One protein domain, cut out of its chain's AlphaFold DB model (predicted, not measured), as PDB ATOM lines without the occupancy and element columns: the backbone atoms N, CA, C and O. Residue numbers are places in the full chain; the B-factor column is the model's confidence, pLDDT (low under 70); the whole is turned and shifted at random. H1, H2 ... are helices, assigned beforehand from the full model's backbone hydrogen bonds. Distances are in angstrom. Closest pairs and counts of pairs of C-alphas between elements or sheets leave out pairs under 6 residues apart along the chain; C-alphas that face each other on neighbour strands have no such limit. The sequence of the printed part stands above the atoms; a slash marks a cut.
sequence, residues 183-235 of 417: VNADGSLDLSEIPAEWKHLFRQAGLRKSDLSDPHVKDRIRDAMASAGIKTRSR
ATOM      1  N   VAL A 183     119.698 239.817 212.600       70.38
ATOM      2  CA  VAL A 183     120.103 240.043 211.208       70.38
ATOM      3  C   VAL A 183     119.758 238.782 210.415       70.38
ATOM      4  O   VAL A 183     120.173 237.680 210.782       70.38
ATOM      5  N   ASN A 184     118.963 238.939 209.359       74.00
ATOM      6  CA  ASN A 184     118.599 237.868 208.433       74.00
ATOM      7  C   ASN A 184     119.805 237.447 207.574       74.00
ATOM      8  O   ASN A 184     120.794 238.170 207.471       74.00
ATOM      9  N   ALA A 185     119.721 236.285 206.920       69.31
ATOM     10  CA  ALA A 185     120.804 235.753 206.080       69.31
ATOM     11  C   ALA A 185     121.115 236.618 204.837       69.31
ATOM     12  O   ALA A 185     122.225 236.576 204.320       69.31
ATOM     13  N   ASP A 186     120.159 237.435 204.388       65.00
ATOM     14  CA  ASP A 186     120.333 238.473 203.356       65.00
ATOM     15  C   ASP A 186     120.946 239.775 203.924       65.00
ATOM     16  O   ASP A 186     121.041 240.815 203.266       65.00
ATOM     17  N   GLY A 187     121.330 239.741 205.199       64.62
ATOM     18  CA  GLY A 187     121.835 240.854 205.970       64.62
ATOM     19  C   GLY A 187     120.764 241.855 206.393       64.62
ATOM     20  O   GLY A 187     121.137 242.839 207.024       64.62
ATOM     21  N   SER A 188     119.489 241.717 206.009       67.56
ATOM     22  CA  SER A 188     118.426 242.658 206.395       67.56
ATOM     23  C   SER A 188     118.192 242.638 207.911       67.56
ATOM     24  O   SER A 188     118.371 241.611 208.565       67.56
ATOM     25  N   LEU A 189     117.833 243.786 208.495       71.19
ATOM     26  CA  LEU A 189     117.451 243.846 209.908       71.19
ATOM     27  C   LEU A 189     116.051 243.242 210.065       71.19
ATOM     28  O   LEU A 189     115.116 243.655 209.378       71.19
ATOM     29  N   ASP A 190     115.897 242.274 210.967       73.44
ATOM     30  CA  ASP A 190     114.610 241.648 211.260       73.44
ATOM     31  C   ASP A 190     113.700 242.651 211.983       73.44
ATOM     32  O   ASP A 190     113.794 242.885 213.189       73.44
ATOM     33  N   LEU A 191     112.810 243.281 211.215       66.81
ATOM     34  CA  LEU A 191     111.899 244.317 211.701       66.81
ATOM     35  C   LEU A 191     110.784 243.769 212.609       66.81
ATOM     36  O   LEU A 191     110.042 244.563 213.204       66.81
ATOM     37  N   SER A 192     110.624 242.443 212.692       65.88
ATOM     38  CA  SER A 192     109.540 241.807 213.447       65.88
ATOM     39  C   SER A 192     109.792 241.801 214.960       65.88
ATOM     40  O   SER A 192     108.850 242.018 215.726       65.88
ATOM     41  N   GLU A 193     111.055 241.701 215.389       68.69
ATOM     42  CA  GLU A 193     111.462 241.577 216.802       68.69
ATOM     43  C   GLU A 193     112.119 242.852 217.384       68.69
ATOM     44  O   GLU A 193     112.674 242.825 218.477       68.69
ATOM     45  N   ILE A 194     112.015 244.009 216.712       73.31
ATOM     46  CA  ILE A 194     112.586 245.273 217.223       73.31
ATOM     47  C   ILE A 194     111.809 245.761 218.469       73.31
ATOM     48  O   ILE A 194     110.582 245.963 218.364       73.31
ATOM     49  N   PRO A 195     112.479 246.031 219.613       76.19
ATOM     50  CA  PRO A 195     111.821 246.542 220.814       76.19
ATOM     51  C   PRO A 195     111.137 247.900 220.587       76.19
ATOM     52  O   PRO A 195     111.463 248.656 219.669       76.19
ATOM     53  N   ALA A 196     110.147 248.224 221.421       74.12
ATOM     54  CA  ALA A 196     109.345 249.440 221.264       74.12
ATOM     55  C   ALA A 196     110.178 250.734 221.361       74.12
ATOM     56  O   ALA A 196     109.920 251.686 220.623       74.12
ATOM     57  N   GLU A 197     111.210 250.737 222.201       75.31
ATOM     58  CA  GLU A 197     112.121 251.870 222.423       75.31
ATOM     59  C   GLU A 197     112.911 252.228 221.155       75.31
ATOM     60  O   GLU A 197     112.996 253.386 220.749       75.31
ATOM     61  N   TRP A 198     113.369 251.216 220.424       75.44
ATOM     62  CA  TRP A 198     114.088 251.370 219.160       75.44
ATOM     63  C   TRP A 198     113.212 251.898 218.034       75.44
ATOM     64  O   TRP A 198     113.624 252.744 217.241       75.44
ATOM     65  N   LYS A 199     111.955 251.450 217.989       80.44
ATOM     66  CA  LYS A 199     110.962 251.990 217.051       80.44
ATOM     67  C   LYS A 199     110.726 253.481 217.288       80.44
ATOM     68  O   LYS A 199     110.451 254.200 216.325       80.44
ATOM     69  N   HIS A 200     110.828 253.942 218.537       79.19
ATOM     70  CA  HIS A 200     110.741 255.359 218.867       79.19
ATOM     71  C   HIS A 200     111.980 256.125 218.384       79.19
ATOM     72  O   HIS A 200     111.824 257.130 217.692       79.19
ATOM     73  N   LEU A 201     113.188 255.615 218.647       77.88
ATOM     74  CA  LEU A 201     114.443 256.226 218.188       77.88
ATOM     75  C   LEU A 201     114.529 256.330 216.660       77.88
ATOM     76  O   LEU A 201     114.833 257.399 216.135       77.88
ATOM     77  N   PHE A 202     114.182 255.270 215.922       83.12
ATOM     78  CA  PHE A 202     114.164 255.314 214.455       83.12
ATOM     79  C   PHE A 202     113.153 256.331 213.925       83.12
ATOM     80  O   PHE A 202     113.454 257.081 212.997       83.12
ATOM     81  N   ARG A 203     111.975 256.428 214.553       83.06
ATOM     82  CA  ARG A 203     110.972 257.437 214.192       83.06
ATOM     83  C   ARG A 203     111.466 258.854 214.480       83.06
ATOM     84  O   ARG A 203     111.245 259.740 213.662       83.06
ATOM     85  N   GLN A 204     112.145 259.058 215.605       80.00
ATOM     86  CA  GLN A 204     112.717 260.346 216.001       80.00
ATOM     87  C   GLN A 204     113.883 260.768 215.097       80.00
ATOM     88  O   GLN A 204     114.055 261.956 214.831       80.00
ATOM     89  N   ALA A 205     114.648 259.805 214.579       79.50
ATOM     90  CA  ALA A 205     115.685 260.029 213.575       79.50
ATOM     91  C   ALA A 205     115.125 260.281 212.161       79.50
ATOM     92  O   ALA A 205     115.863 260.723 211.285       79.50
ATOM     93  N   GLY A 206     113.832 260.023 211.926       84.06
ATOM     94  CA  GLY A 206     113.195 260.161 210.613       84.06
ATOM     95  C   GLY A 206     113.370 258.950 209.688       84.06
ATOM     96  O   GLY A 206     113.038 259.049 208.508       84.06
ATOM     97  N   LEU A 207     113.844 257.815 210.210       82.31
ATOM     98  CA  LEU A 207     114.040 256.577 209.456       82.31
ATOM     99  C   LEU A 207     112.715 255.846 209.227       82.31
ATOM    100  O   LEU A 207     111.930 255.599 210.149       82.31
ATOM    101  N   ARG A 208     112.471 255.462 207.975       81.50
ATOM    102  CA  ARG A 208     111.326 254.648 207.559       81.50
ATOM    103  C   ARG A 208     111.728 253.179 207.453       81.50
ATOM    104  O   ARG A 208     112.898 252.829 207.354       81.50
ATOM    105  N   LYS A 209     110.731 252.289 207.404       79.25
ATOM    106  CA  LYS A 209     110.960 250.845 207.193       79.25
ATOM    107  C   LYS A 209     111.692 250.545 205.882       79.25
ATOM    108  O   LYS A 209     112.490 249.621 205.849       79.25
ATOM    109  N   SER A 210     111.446 251.345 204.843       78.06
ATOM    110  CA  SER A 210     112.166 251.287 203.564       78.06
ATOM    111  C   SER A 210     113.660 251.561 203.704       78.06
ATOM    112  O   SER A 210     114.442 251.101 202.879       78.06
ATOM    113  N   ASP A 211     114.052 252.309 204.734       76.88
ATOM    114  CA  ASP A 211     115.422 252.788 204.901       76.88
ATOM    115  C   ASP A 211     116.275 251.774 205.659       76.88
ATOM    116  O   ASP A 211     117.470 251.656 205.423       76.88
ATOM    117  N   LEU A 212     115.629 250.956 206.489       78.06
ATOM    118  CA  LEU A 212     116.238 249.807 207.159       78.06
ATOM    119  C   LEU A 212     116.503 248.628 206.199       78.06
ATOM    120  O   LEU A 212     117.263 247.720 206.536       78.06
ATOM    121  N   SER A 213     115.874 248.628 205.018       77.75
ATOM    122  CA  SER A 213     116.061 247.614 203.969       77.75
ATOM    123  C   SER A 213     117.068 248.026 202.891       77.75
ATOM    124  O   SER A 213     117.453 247.188 202.080       77.75
ATOM    125  N   ASP A 214     117.490 249.290 202.872       80.81
ATOM    126  CA  ASP A 214     118.434 249.820 201.888       80.81
ATOM    127  C   ASP A 214     119.869 249.353 202.210       80.81
ATOM    128  O   ASP A 214     120.334 249.600 203.326       80.81
ATOM    129  N   PRO A 215     120.581 248.684 201.279       77.50
ATOM    130  CA  PRO A 215     121.926 248.159 201.511       77.50
ATOM    131  C   PRO A 215     122.919 249.192 202.059       77.50
ATOM    132  O   PRO A 215     123.648 248.882 202.997       77.50
ATOM    133  N   HIS A 216     122.909 250.424 201.539       76.06
ATOM    134  CA  HIS A 216     123.897 251.446 201.905       76.06
ATOM    135  C   HIS A 216     123.629 252.071 203.276       76.06
ATOM    136  O   HIS A 216     124.552 252.380 204.032       76.06
ATOM    137  N   VAL A 217     122.354 252.247 203.618       80.25
ATOM    138  CA  VAL A 217     121.940 252.846 204.893       80.25
ATOM    139  C   VAL A 217     121.996 251.808 206.016       80.25
ATOM    140  O   VAL A 217     122.357 252.129 207.148       80.25
ATOM    141  N   LYS A 218     121.693 250.544 205.705       76.44
ATOM    142  CA  LYS A 218     121.649 249.446 206.671       76.44
ATOM    143  C   LYS A 218     122.993 249.172 207.334       76.44
ATOM    144  O   LYS A 218     123.016 248.974 208.548       76.44
ATOM    145  N   ASP A 219     124.087 249.159 206.575       79.31
ATOM    146  CA  ASP A 219     125.408 248.867 207.141       79.31
ATOM    147  C   ASP A 219     125.852 249.973 208.107       79.31
ATOM    148  O   ASP A 219     126.299 249.679 209.211       79.31
ATOM    149  N   ARG A 220     125.561 251.241 207.799       79.69
ATOM    150  CA  ARG A 220     125.843 252.355 208.719       79.69
ATOM    151  C   ARG A 220     124.936 252.380 209.941       79.69
ATOM    152  O   ARG A 220     125.398 252.710 211.029       79.69
ATOM    153  N   ILE A 221     123.660 252.009 209.802       80.94
ATOM    154  CA  ILE A 221     122.777 251.818 210.963       80.94
ATOM    155  C   ILE A 221     123.319 250.684 211.842       80.94
ATOM    156  O   ILE A 221     123.318 250.820 213.063       80.94
ATOM    157  N   ARG A 222     123.819 249.588 211.253       77.56
ATOM    158  CA  ARG A 222     124.451 248.494 212.003       77.56
ATOM    159  C   ARG A 222     125.692 248.977 212.750       77.56
ATOM    160  O   ARG A 222     125.791 248.713 213.944       77.56
ATOM    161  N   ASP A 223     126.570 249.725 212.093       79.94
ATOM    162  CA  ASP A 223     127.779 250.278 212.715       79.94
ATOM    163  C   ASP A 223     127.440 251.259 213.840       79.94
ATOM    164  O   ASP A 223     128.066 251.237 214.899       79.94
ATOM    165  N   ALA A 224     126.398 252.075 213.659       79.19
ATOM    166  CA  ALA A 224     125.904 252.985 214.686       79.19
ATOM    167  C   ALA A 224     125.333 252.228 215.899       79.19
ATOM    168  O   ALA A 224     125.606 252.594 217.040       79.19
ATOM    169  N   MET A 225     124.584 251.143 215.670       76.62
ATOM    170  CA  MET A 225     124.060 250.284 216.739       76.62
ATOM    171  C   MET A 225     125.175 249.541 217.482       76.62
ATOM    172  O   MET A 225     125.148 249.475 218.709       76.62
ATOM    173  N   ALA A 226     126.173 249.032 216.757       74.19
ATOM    174  CA  ALA A 226     127.340 248.379 217.343       74.19
ATOM    175  C   ALA A 226     128.179 249.368 218.169       74.19
ATOM    176  O   ALA A 226     128.568 249.056 219.291       74.19
ATOM    177  N   SER A 227     128.378 250.589 217.660       70.81
ATOM    178  CA  SER A 227     129.084 251.673 218.364       70.81
ATOM    179  C   SER A 227     128.343 252.151 219.616       70.81
ATOM    180  O   SER A 227     128.966 252.632 220.556       70.81
ATOM    181  N   ALA A 228     127.018 251.993 219.654       67.06
ATOM    182  CA  ALA A 228     126.196 252.243 220.836       67.06
ATOM    183  C   ALA A 228     126.180 251.061 221.834       67.06
ATOM    184  O   ALA A 228     125.442 251.107 222.814       67.06
ATOM    185  N   GLY A 229     126.981 250.012 221.603       60.03
ATOM    186  CA  GLY A 229     127.128 248.867 222.506       60.03
ATOM    187  C   GLY A 229     126.053 247.788 222.354       60.03
ATOM    188  O   GLY A 229     125.924 246.918 223.215       60.03
ATOM    189  N   ILE A 230     125.265 247.808 221.274       65.81
ATOM    190  CA  ILE A 230     124.157 246.865 221.088       65.81
ATOM    191  C   ILE A 230     124.604 245.683 220.229       65.81
ATOM    192  O   ILE A 230     124.851 245.801 219.029       65.81
ATOM    193  N   LYS A 231     124.693 244.508 220.866       59.78
ATOM    194  CA  LYS A 231     125.128 243.252 220.242       59.78
ATOM    195  C   LYS A 231     124.068 242.747 219.245       59.78
ATOM    196  O   LYS A 231     123.008 242.269 219.644       59.78
ATOM    197  N   THR A 232     124.350 242.809 217.942       54.44
ATOM    198  CA  THR A 232     123.540 242.150 216.897       54.44
ATOM    199  C   THR A 232     124.007 240.705 216.697       54.44
ATOM    200  O   THR A 232     125.176 240.488 216.387       54.44
ATOM    201  N   ARG A 233     123.119 239.705 216.820       46.19
ATOM    202  CA  ARG A 233     123.440 238.309 216.457       46.19
ATOM    203  C   ARG A 233     123.086 238.030 214.993       46.19
ATOM    204  O   ARG A 233     121.963 238.286 214.556       46.19
ATOM    205  N   SER A 234     124.035 237.452 214.258       43.62
ATOM    206  CA  SER A 234     123.790 236.869 212.935       43.62
ATOM    207  C   SER A 234     123.078 235.525 213.093       43.62
ATOM    208  O   SER A 234     123.584 234.637 213.780       43.62
ATOM    209  N   ARG A 235     121.910 235.343 212.465       40.31
ATOM    210  CA  ARG A 235     121.259 234.025 212.382       40.31
ATOM    211  C   ARG A 235     121.895 233.220 211.243       40.31
ATOM    212  O   ARG A 235     121.309 233.086 210.172       40.31
TER     213      ARG A 235
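AT A GLANCE: This is residues 183 to 235 of the 417 residues of the protein "Neural Wiskott-Aldrich syndrome protein" of Hondaea fermentalgiana (UniProt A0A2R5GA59). Two helices, H2 the longer, stand apart on a chain that goes round once, and the two ends of the printed part come back near each other. The rest of the printed part is without named elements. The printed part has 53 residues, with H1 then H2 and no named strand; it is all helix by class, though under half of its residues, 23, are in named elements. The whole is compact, with a radius of gyration of the C-alphas of 10.5 A, and spans 27 by 23 by 20 A.

HOW THE PARTS SIT: H2, residues 215 to 227, and H1, residues 196 to 205, are apart. A short link of 9 residues joins them. In H1 every O i to N i+4 pair is within hydrogen-bond range; in H2, 7 of 9 are.

IN THESE COORDINATES: H2 measures 18.6 A from C-alpha 215 at (121.926, 248.159, 201.511) to C-alpha 227 at (129.084, 251.673, 218.364). H1 measures 14.5 A and begins at C-alpha 196 (109.345, 249.440, 221.264).

THE WHOLE: The C-alphas farthest apart, of Gln 204 and Arg 235, are 27.9 A apart. The printed part has no cut. Residues 185 to 188, 191 to 193 and 228 to 235 have pLDDT under 70.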